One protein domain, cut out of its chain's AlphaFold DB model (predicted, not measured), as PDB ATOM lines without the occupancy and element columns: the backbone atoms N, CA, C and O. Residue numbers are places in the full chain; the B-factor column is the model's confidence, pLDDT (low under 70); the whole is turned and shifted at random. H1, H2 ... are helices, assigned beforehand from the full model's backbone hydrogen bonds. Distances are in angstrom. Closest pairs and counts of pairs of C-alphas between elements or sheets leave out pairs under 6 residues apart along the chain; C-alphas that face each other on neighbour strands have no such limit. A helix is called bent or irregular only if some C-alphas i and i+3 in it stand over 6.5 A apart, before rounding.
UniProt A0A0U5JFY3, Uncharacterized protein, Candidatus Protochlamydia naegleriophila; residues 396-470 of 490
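AT A GLANCE: This is residues 396 to 470 of the 490 residues of an uncharacterized protein of Candidatus Protochlamydia naegleriophila (UniProt A0A0U5JFY3). A long, sharply kinked helix, H3, and a short helix, H4, both pack on the first part of a second long helix, H1, where H3 crosses H1 steeply. Beyond the last residue of H1 come the small helix H2 and a long loop, residues 417 to 430, that leads back to H3. The printed part has 75 residues with four named helices, H1, H2, H3 and H4 along the chain, and no named strand: all helix. It is compact, with a radius of gyration of the C-alphas of 11.6 A, and a rounded outline spanning 30 by 25 by 19 A.

IN THESE COORDINATES: H3, residues 431 to 451, is 16.0 A from first to last C-alpha. It is irregular: C-alphas 437 and 440 are 9.5 A apart, and it has a kink of 138 degrees near residue 438. H1, residues 396 to 410, is 21.1 A long and begins with C-alpha 396 at (-15.860, 34.982, 55.645). H2 is residues 413 to 416. H4, residues 463 to 469, is 10.1 A long and ends with C-alpha 469 at (-21.425, 37.305, 63.140).

HOW THE PARTS SIT: H3 touches H1, with residues 398 to 402 of H1 alone; the closest C-alphas, of Phe 401 and Met 443, are 6.9 A apart. By the rough line of H3, the two run the same way at a steep tilt of 62 degrees. H4 touches residues 396 to 401 of H1 alone, with the closest C-alphas, of Ala 400 and Phe 465, 5.0 A apart. They run opposite ways at a tilt of 35.1 degrees, only just steep. H3 and H4 are near each other, with 7 pairs of C-alphas within 10 A. H1 and H2 meet only through their link; H2 is apart from H3 and H4. Every O i to N i+4 pair is within hydrogen-bond range in H1 and H4, and 14 of 17 in H3; H2 is too short for such a pair.

THE WHOLE: The C-alphas farthest apart, of Lys 415 and Ala 470, are 32.2 A apart. The printed part has no cut. The links from H2 to H3 and from H3 to H4 are long. Mean pLDDT of the printed part is 79.7; residues 414 to 421 and residue 423 are under 70.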
ATOM      1  N   GLU A 396     -16.008  33.538  55.417       79.12
ATOM      2  CA  GLU A 396     -15.860  34.982  55.645       79.12
ATOM      3  C   GLU A 396     -15.612  35.331  57.118       79.12
ATOM      4  O   GLU A 396     -14.793  36.207  57.402       79.12
ATOM      5  N   SER A 397     -16.227  34.608  58.059       83.81
ATOM      6  CA  SER A 397     -15.939  34.767  59.490       83.81
ATOM      7  C   SER A 397     -14.539  34.272  59.842       83.81
ATOM      8  O   SER A 397     -13.825  34.935  60.593       83.81
ATOM      9  N   LEU A 398     -14.115  33.143  59.266       86.12
ATOM     10  CA  LEU A 398     -12.770  32.611  59.480       86.12
ATOM     11  C   LEU A 398     -11.690  33.538  58.899       86.12
ATOM     12  O   LEU A 398     -10.707  33.808  59.578       86.12
ATOM     13  N   LYS A 399     -11.887  34.080  57.692       86.44
ATOM     14  CA  LYS A 399     -10.979  35.057  57.068       86.44
ATOM     15  C   LYS A 399     -10.880  36.341  57.883       86.44
ATOM     16  O   LYS A 399      -9.785  36.860  58.069       86.44
ATOM     17  N   ALA A 400     -12.010  36.861  58.369       89.00
ATOM     18  CA  ALA A 400     -12.005  38.046  59.225       89.00
ATOM     19  C   ALA A 400     -11.243  37.787  60.538       89.00
ATOM     20  O   ALA A 400     -10.527  38.659  61.022       89.00
ATOM     21  N   PHE A 401     -11.343  36.574  61.086       91.38
ATOM     22  CA  PHE A 401     -10.552  36.157  62.242       91.38
ATOM     23  C   PHE A 401      -9.054  35.999  61.914       91.38
ATOM     24  O   PHE A 401      -8.215  36.477  62.673       91.38
ATOM     25  N   GLU A 402      -8.696  35.402  60.772       91.12
ATOM     26  CA  GLU A 402      -7.309  35.309  60.278       91.12
ATOM     27  C   GLU A 402      -6.663  36.692  60.110       91.12
ATOM     28  O   GLU A 402      -5.505  36.886  60.477       91.12
ATOM     29  N   GLU A 403      -7.419  37.669  59.610       90.19
ATOM     30  CA  GLU A 403      -6.977  39.058  59.460       90.19
ATOM     31  C   GLU A 403      -6.659  39.707  60.816       90.19
ATOM     32  O   GLU A 403      -5.602  40.324  60.963       90.19
ATOM     33  N   ILE A 404      -7.502  39.482  61.833       90.25
ATOM     34  CA  ILE A 404      -7.227  39.902  63.214       90.25
ATOM     35  C   ILE A 404      -5.920  39.274  63.711       90.25
ATOM     36  O   ILE A 404      -5.047  39.989  64.196       90.25
ATOM     37  N   LEU A 405      -5.744  37.955  63.571       89.50
ATOM     38  CA  LEU A 405      -4.527  37.279  64.042       89.50
ATOM     39  C   LEU A 405      -3.265  37.815  63.364       89.50
ATOM     40  O   LEU A 405      -2.268  38.058  64.044       89.50
ATOM     41  N   LYS A 406      -3.319  38.056  62.051       87.19
ATOM     42  CA  LYS A 406      -2.203  38.623  61.291       87.19
ATOM     43  C   LYS A 406      -1.826  40.017  61.796       87.19
ATOM     44  O   LYS A 406      -0.648  40.284  62.017       87.19
ATOM     45  N   GLN A 407      -2.812  40.882  62.040       86.12
ATOM     46  CA  GLN A 407      -2.570  42.215  62.599       86.12
ATOM     47  C   GLN A 407      -1.942  42.140  63.999       86.12
ATOM     48  O   GLN A 407      -1.093  42.964  64.336       86.12
ATOM     49  N   LEU A 408      -2.312  41.150  64.816       83.44
ATOM     50  CA  LEU A 408      -1.671  40.928  66.114       83.44
ATOM     51  C   LEU A 408      -0.212  40.459  65.951       83.44
ATOM     52  O   LEU A 408       0.675  40.955  66.641       83.44
ATOM     53  N   GLU A 409       0.075  39.541  65.027       83.12
ATOM     54  CA  GLU A 409       1.442  39.053  64.783       83.12
ATOM     55  C   GLU A 409       2.387  40.145  64.260       83.12
ATOM     56  O   GLU A 409       3.495  40.294  64.779       83.12
ATOM     57  N   GLU A 410       1.942  40.948  63.290       80.75
ATOM     58  CA  GLU A 410       2.736  42.033  62.688       80.75
ATOM     59  C   GLU A 410       3.129  43.120  63.701       80.75
ATOM     60  O   GLU A 410       4.163  43.767  63.551       80.75
ATOM     61  N   ASN A 411       2.337  43.287  64.761       72.00
ATOM     62  CA  ASN A 411       2.578  44.269  65.815       72.00
ATOM     63  C   ASN A 411       3.328  43.687  67.024       72.00
ATOM     64  O   ASN A 411       3.289  44.273  68.101       72.00
ATOM     65  N   ASP A 412       4.007  42.542  66.888       71.62
ATOM     66  CA  ASP A 412       4.837  41.951  67.954       71.62
ATOM     67  C   ASP A 412       4.044  41.741  69.271       71.62
ATOM     68  O   ASP A 412       4.568  41.812  70.390       71.62
ATOM     69  N   PHE A 413       2.740  41.468  69.137       71.25
ATOM     70  CA  PHE A 413       1.741  41.492  70.211       71.25
ATOM     71  C   PHE A 413       2.088  40.600  71.403       71.25
ATOM     72  O   PHE A 413       1.771  40.934  72.548       71.25
ATOM     73  N   LYS A 414       2.817  39.499  71.160       67.25
ATOM     74  CA  LYS A 414       3.277  38.611  72.234       67.25
ATOM     75  C   LYS A 414       4.173  39.328  73.249       67.25
ATOM     76  O   LYS A 414       4.141  38.997  74.431       67.25
ATOM     77  N   LYS A 415       4.971  40.295  72.789       68.00
ATOM     78  CA  LYS A 415       5.878  41.089  73.626       68.00
ATOM     79  C   LYS A 415       5.145  42.220  74.340       68.00
ATOM     80  O   LYS A 415       5.480  42.524  75.478       68.00
ATOM     81  N   MET A 416       4.144  42.813  73.687       63.47
ATOM     82  CA  MET A 416       3.388  43.949  74.228       63.47
ATOM     83  C   MET A 416       2.460  43.550  75.377       63.47
ATOM     84  O   MET A 416       2.264  44.331  76.300       63.47
ATOM     85  N   ASN A 417       1.935  42.320  75.364       66.94
ATOM     86  CA  ASN A 417       1.006  41.829  76.380       66.94
ATOM     87  C   ASN A 417       1.503  40.516  77.014       66.94
ATOM     88  O   ASN A 417       0.888  39.465  76.869       66.94
ATOM     89  N   ALA A 418       2.610  40.547  77.762       67.50
ATOM     90  CA  ALA A 418       3.179  39.344  78.392       67.50
ATOM     91  C   ALA A 418       2.209  38.610  79.353       67.50
ATOM     92  O   ALA A 418       2.310  37.398  79.541       67.50
ATOM     93  N   ASN A 419       1.235  39.321  79.938       63.97
ATOM     94  CA  ASN A 419       0.187  38.731  80.784       63.97
ATOM     95  C   ASN A 419      -0.907  37.993  79.990       63.97
ATOM     96  O   ASN A 419      -1.636  37.196  80.577       63.97
ATOM     97  N   LEU A 420      -0.996  38.209  78.675       64.31
ATOM     98  CA  LEU A 420      -1.994  37.605  77.790       64.31
ATOM     99  C   LEU A 420      -1.936  36.076  77.805       64.31
ATOM    100  O   LEU A 420      -2.957  35.407  77.930       64.31
ATOM    101  N   PHE A 421      -0.725  35.518  77.758       65.88
ATOM    102  CA  PHE A 421      -0.502  34.069  77.731       65.88
ATOM    103  C   PHE A 421      -0.796  33.379  79.062       65.88
ATOM    104  O   PHE A 421      -0.628  32.168  79.164       65.88
ATOM    105  N   LYS A 422      -1.248  34.105  80.090       70.69
ATOM    106  CA  LYS A 422      -1.810  33.484  81.295       70.69
ATOM    107  C   LYS A 422      -3.246  33.014  81.075       70.69
ATOM    108  O   LYS A 422      -3.672  32.092  81.762       70.69
ATOM    109  N   ASN A 423      -3.982  33.615  80.137       69.44
ATOM    110  CA  ASN A 423      -5.319  33.151  79.794       69.44
ATOM    111  C   ASN A 423      -5.204  31.898  78.891       69.44
ATOM    112  O   ASN A 423      -4.560  31.967  77.837       69.44
ATOM    113  N   PRO A 424      -5.812  30.759  79.285       74.50
ATOM    114  CA  PRO A 424      -5.711  29.492  78.559       74.50
ATOM    115  C   PRO A 424      -6.082  29.578  77.073       74.50
ATOM    116  O   PRO A 424      -5.533  28.831  76.265       74.50
ATOM    117  N   ILE A 425      -6.964  30.506  76.681       75.50
ATOM    118  CA  ILE A 425      -7.395  30.646  75.282       75.50
ATOM    119  C   ILE A 425      -6.262  31.103  74.345       75.50
ATOM    120  O   ILE A 425      -6.256  30.750  73.165       75.50
ATOM    121  N   PHE A 426      -5.267  31.829  74.870       75.06
ATOM    122  CA  PHE A 426      -4.107  32.316  74.112       75.06
ATOM    123  C   PHE A 426      -2.897  31.383  74.176       75.06
ATOM    124  O   PHE A 426      -1.939  31.576  73.434       75.06
ATOM    125  N   GLN A 427      -2.927  30.349  75.025       71.81
ATOM    126  CA  GLN A 427      -1.861  29.340  75.111       71.81
ATOM    127  C   GLN A 427      -1.907  28.326  73.961       71.81
ATOM    128  O   GLN A 427      -1.158  27.353  73.936       71.81
ATOM    129  N   THR A 428      -2.803  28.533  73.001       71.12
ATOM    130  CA  THR A 428      -3.000  27.609  71.898       71.12
ATOM    131  C   THR A 428      -1.953  27.836  70.812       71.12
ATOM    132  O   THR A 428      -1.738  28.961  70.367       71.12
ATOM    133  N   GLU A 429      -1.300  26.763  70.361       72.00
ATOM    134  CA  GLU A 429      -0.246  26.855  69.339       72.00
ATOM    135  C   GLU A 429      -0.776  27.326  67.975       72.00
ATOM    136  O   GLU A 429      -0.019  27.861  67.169       72.00
ATOM    137  N   ASN A 430      -2.071  27.123  67.700       84.75
ATOM    138  CA  ASN A 430      -2.685  27.478  66.424       84.75
ATOM    139  C   ASN A 430      -4.163  27.893  66.608       84.75
ATOM    140  O   ASN A 430      -5.055  27.035  66.569       84.75
ATOM    141  N   PRO A 431      -4.444  29.199  66.782       86.44
ATOM    142  CA  PRO A 431      -5.805  29.699  66.964       86.44
ATOM    143  C   PRO A 431      -6.727  29.403  65.773       86.44
ATOM    144  O   PRO A 431      -7.905  29.137  65.976       86.44
ATOM    145  N   ILE A 432      -6.213  29.352  64.538       85.19
ATOM    146  CA  ILE A 432      -7.015  29.000  63.350       85.19
ATOM    147  C   ILE A 432      -7.461  27.545  63.375       85.19
ATOM    148  O   ILE A 432      -8.616  27.229  63.080       85.19
ATOM    149  N   LYS A 433      -6.567  26.637  63.767       81.50
ATOM    150  CA  LYS A 433      -6.927  25.234  63.978       81.50
ATOM    151  C   LYS A 433      -8.017  25.119  65.043       81.50
ATOM    152  O   LYS A 433      -8.977  24.381  64.839       81.50
ATOM    153  N   ASN A 434      -7.912  25.877  66.131       79.69
ATOM    154  CA  ASN A 434      -8.921  25.878  67.184       79.69
ATOM    155  C   ASN A 434     -10.237  26.528  66.765       79.69
ATOM    156  O   ASN A 434     -11.278  25.975  67.088       79.69
ATOM    157  N   ALA A 435     -10.227  27.591  65.964       81.25
ATOM    158  CA  ALA A 435     -11.439  28.136  65.359       81.25
ATOM    159  C   ALA A 435     -12.159  27.081  64.501       81.25
ATOM    160  O   ALA A 435     -13.373  26.930  64.584       81.25
ATOM    161  N   LYS A 436     -11.422  26.263  63.742       75.88
ATOM    162  CA  LYS A 436     -12.003  25.147  62.967       75.88
ATOM    163  C   LYS A 436     -12.529  23.995  63.847       75.88
ATOM    164  O   LYS A 436     -13.423  23.254  63.430       75.88
ATOM    165  N   LEU A 437     -11.972  23.808  65.046       70.06
ATOM    166  CA  LEU A 437     -12.364  22.746  65.982       70.06
ATOM    167  C   LEU A 437     -13.530  23.150  66.896       70.06
ATOM    168  O   LEU A 437     -14.463  22.368  67.077       70.06
ATOM    169  N   TYR A 438     -13.464  24.353  67.457       71.75
ATOM    170  CA  TYR A 438     -14.346  24.901  68.492       71.75
ATOM    171  C   TYR A 438     -15.275  26.005  67.974       71.75
ATOM    172  O   TYR A 438     -16.106  26.515  68.716       71.75
ATOM    173  N   GLY A 439     -15.165  26.363  66.697       77.06
ATOM    174  CA  GLY A 439     -16.142  27.200  66.025       77.06
ATOM    175  C   GLY A 439     -16.050  28.689  66.330       77.06
ATOM    176  O   GLY A 439     -15.026  29.231  66.753       77.06
ATOM    177  N   ILE A 440     -17.184  29.348  66.111       77.12
ATOM    178  CA  ILE A 440     -17.405  30.771  66.364       77.12
ATOM    179  C   ILE A 440     -17.289  31.103  67.849       77.12
ATOM    180  O   ILE A 440     -16.795  32.178  68.167       77.12
ATOM    181  N   ALA A 441     -17.660  30.186  68.749       75.44
ATOM    182  CA  ALA A 441     -17.521  30.391  70.188       75.44
ATOM    183  C   ALA A 441     -16.059  30.663  70.575       75.44
ATOM    184  O   ALA A 441     -15.772  31.654  71.246       75.44
ATOM    185  N   PHE A 442     -15.123  29.855  70.063       82.81
ATOM    186  CA  PHE A 442     -13.694  30.102  70.257       82.81
ATOM    187  C   PHE A 442     -13.257  31.431  69.641       82.81
ATOM    188  O   PHE A 442     -12.595  32.211  70.316       82.81
ATOM    189  N   MET A 443     -13.637  31.721  68.389       86.06
ATOM    190  CA  MET A 443     -13.248  32.982  67.744       86.06
ATOM    191  C   MET A 443     -13.766  34.198  68.519       86.06
ATOM    192  O   MET A 443     -13.021  35.148  68.733       86.06
ATOM    193  N   LYS A 444     -15.019  34.165  68.983       84.44
ATOM    194  CA  LYS A 444     -15.638  35.244  69.755       84.44
ATOM    195  C   LYS A 444     -14.964  35.406  71.110       84.44
ATOM    196  O   LYS A 444     -14.566  36.515  71.433       84.44
ATOM    197  N   ALA A 445     -14.764  34.319  71.854       82.75
ATOM    198  CA  ALA A 445     -14.059  34.359  73.133       82.75
ATOM    199  C   ALA A 445     -12.617  34.869  72.973       82.75
ATOM    200  O   ALA A 445     -12.137  35.641  73.801       82.75
ATOM    201  N   TYR A 446     -11.943  34.487  71.884       88.06
ATOM    202  CA  TYR A 446     -10.606  34.971  71.555       88.06
ATOM    203  C   TYR A 446     -10.625  36.478  71.272       88.06
ATOM    204  O   TYR A 446      -9.858  37.221  71.877       88.06
ATOM    205  N   VAL A 447     -11.513  36.946  70.389       88.38
ATOM    206  CA  VAL A 447     -11.634  38.369  70.028       88.38
ATOM    207  C   VAL A 447     -12.076  39.222  71.220       88.38
ATOM    208  O   VAL A 447     -11.528  40.301  71.428       88.38
ATOM    209  N   ASP A 448     -12.987  38.726  72.054       85.56
ATOM    210  CA  ASP A 448     -13.419  39.399  73.281       85.56
ATOM    211  C   ASP A 448     -12.260  39.545  74.259       85.56
ATOM    212  O   ASP A 448     -12.016  40.640  74.765       85.56
ATOM    213  N   ALA A 449     -11.486  38.480  74.462       83.94
ATOM    214  CA  ALA A 449     -10.294  38.541  75.289       83.94
ATOM    215  C   ALA A 449      -9.231  39.498  74.712       83.94
ATOM    216  O   ALA A 449      -8.536  40.154  75.484       83.94
ATOM    217  N   VAL A 450      -9.125  39.635  73.381       84.94
ATOM    218  CA  VAL A 450      -8.271  40.654  72.739       84.94
ATOM    219  C   VAL A 450      -8.809  42.062  73.005       84.94
ATOM    220  O   VAL A 450      -8.036  42.952  73.335       84.94
ATOM    221  N   SER A 451     -10.120  42.286  72.908       84.31
ATOM    222  CA  SER A 451     -10.727  43.613  73.114       84.31
ATOM    223  C   SER A 451     -10.582  44.157  74.541       84.31
ATOM    224  O   SER A 451     -10.675  45.362  74.750       84.31
ATOM    225  N   GLN A 452     -10.338  43.279  75.517       82.38
ATOM    226  CA  GLN A 452     -10.160  43.635  76.927       82.38
ATOM    227  C   GLN A 452      -8.724  44.053  77.276       82.38
ATOM    228  O   GLN A 452      -8.411  44.263  78.448       82.38
ATOM    229  N   LEU A 453      -7.831  44.143  76.290       76.38
ATOM    230  CA  LEU A 453      -6.428  44.450  76.534       76.38
ATOM    231  C   LEU A 453      -6.169  45.937  76.700       76.38
ATOM    232  O   LEU A 453      -6.786  46.776  76.051       76.38
ATOM    233  N   GLU A 454      -5.183  46.240  77.544       77.44
ATOM    234  CA  GLU A 454      -4.769  47.613  77.845       77.44
ATOM    235  C   GLU A 454      -4.185  48.322  76.618       77.44
ATOM    236  O   GLU A 454      -4.366  49.528  76.455       77.44
ATOM    237  N   ILE A 455      -3.486  47.578  75.750       77.69
ATOM    238  CA  ILE A 455      -2.844  48.108  74.546       77.69
ATOM    239  C   ILE A 455      -3.308  47.301  73.336       77.69
ATOM    240  O   ILE A 455      -2.979  46.118  73.193       77.69
ATOM    241  N   LEU A 456      -4.035  47.981  72.448       79.69
ATOM    242  CA  LEU A 456      -4.477  47.471  71.156       79.69
ATOM    243  C   LEU A 456      -3.703  48.159  70.020       79.69
ATOM    244  O   LEU A 456      -3.498  49.374  70.079       79.69
ATOM    245  N   PRO A 457      -3.291  47.427  68.967       79.56
ATOM    246  CA  PRO A 457      -2.728  48.043  67.773       79.56
ATOM    247  C   PRO A 457      -3.711  49.036  67.148       79.56
ATOM    248  O   PRO A 457      -4.889  48.726  66.991       79.56
ATOM    249  N   ALA A 458      -3.230  50.207  66.722       80.56
ATOM    250  CA  ALA A 458      -4.079  51.210  66.067       80.56
ATOM    251  C   ALA A 458      -4.680  50.713  64.739       80.56
ATOM    252  O   ALA A 458      -5.716  51.206  64.303       80.56
ATOM    253  N   SER A 459      -4.032  49.738  64.097       80.88
ATOM    254  CA  SER A 459      -4.511  49.082  62.880       80.88
ATOM    255  C   SER A 459      -5.555  47.994  63.139       80.88
ATOM    256  O   SER A 459      -6.044  47.419  62.170       80.88
ATOM    257  N   LEU A 460      -5.851  47.667  64.404       85.56
ATOM    258  CA  LEU A 460      -6.757  46.579  64.745       85.56
ATOM    259  C   LEU A 460      -8.208  46.964  64.447       85.56
ATOM    260  O   LEU A 460      -8.805  47.756  65.176       85.56
ATOM    261  N   ASP A 461      -8.786  46.362  63.410       86.62
ATOM    262  CA  ASP A 461     -10.194  46.542  63.050       86.62
ATOM    263  C   ASP A 461     -10.984  45.240  63.230       86.62
ATOM    264  O   ASP A 461     -10.855  44.285  62.465       86.62
ATOM    265  N   MET A 462     -11.852  45.217  64.242       89.62
ATOM    266  CA  MET A 462     -12.742  44.084  64.514       89.62
ATOM    267  C   MET A 462     -14.114  44.220  63.834       89.62
ATOM    268  O   MET A 462     -14.950  43.323  63.947       89.62
ATOM    269  N   THR A 463     -14.385  45.325  63.129       88.44
ATOM    270  CA  THR A 463     -15.705  45.633  62.555       88.44
ATOM    271  C   THR A 463     -16.145  44.565  61.563       88.44
ATOM    272  O   THR A 463     -17.289  44.105  61.608       88.44
ATOM    273  N   ARG A 464     -15.229  44.129  60.687       87.25
ATOM    274  CA  ARG A 464     -15.504  43.084  59.694       87.25
ATOM    275  C   ARG A 464     -15.892  41.762  60.358       87.25
ATOM    276  O   ARG A 464     -16.870  41.152  59.935       87.25
ATOM    277  N   PHE A 465     -15.167  41.363  61.404       88.12
ATOM    278  CA  PHE A 465     -15.463  40.155  62.173       88.12
ATOM    279  C   PHE A 465     -16.822  40.261  62.874       88.12
ATOM    280  O   PHE A 465     -17.681  39.414  62.681       88.12
ATOM    281  N   ASN A 466     -17.092  41.349  63.600       86.50
ATOM    282  CA  ASN A 466     -18.381  41.523  64.279       86.50
ATOM    283  C   ASN A 466     -19.566  41.528  63.299       86.50
ATOM    284  O   ASN A 466     -20.604  40.923  63.570       86.50
ATOM    285  N   LYS A 467     -19.405  42.154  62.126       86.38
ATOM    286  CA  LYS A 467     -20.427  42.148  61.073       86.38
ATOM    287  C   LYS A 467     -20.665  40.748  60.505       86.38
ATOM    288  O   LYS A 467     -21.811  40.424  60.199       86.38
ATOM    289  N   SER A 468     -19.626  39.921  60.375       80.75
ATOM    290  CA  SER A 468     -19.777  38.550  59.873       80.75
ATOM    291  C   SER A 468     -20.537  37.640  60.847       80.75
ATOM    292  O   SER A 468     -21.044  36.603  60.429       80.75
ATOM    293  N   LEU A 469     -20.668  38.037  62.119       76.12
ATOM    294  CA  LEU A 469     -21.425  37.305  63.140       76.12
ATOM    295  C   LEU A 469     -22.877  37.781  63.311       76.12
ATOM    296  O   LEU A 469     -23.667  37.078  63.933       76.12
ATOM    297  N   ALA A 470     -23.259  38.942  62.769       70.44
ATOM    298  CA  ALA A 470     -24.527  39.617  63.087       70.44
ATOM    299  C   ALA A 470     -25.815  38.854  62.690       70.44
ATOM    300  O   ALA A 470     -26.902  39.259  63.089       70.44
TER     301      ALA A 470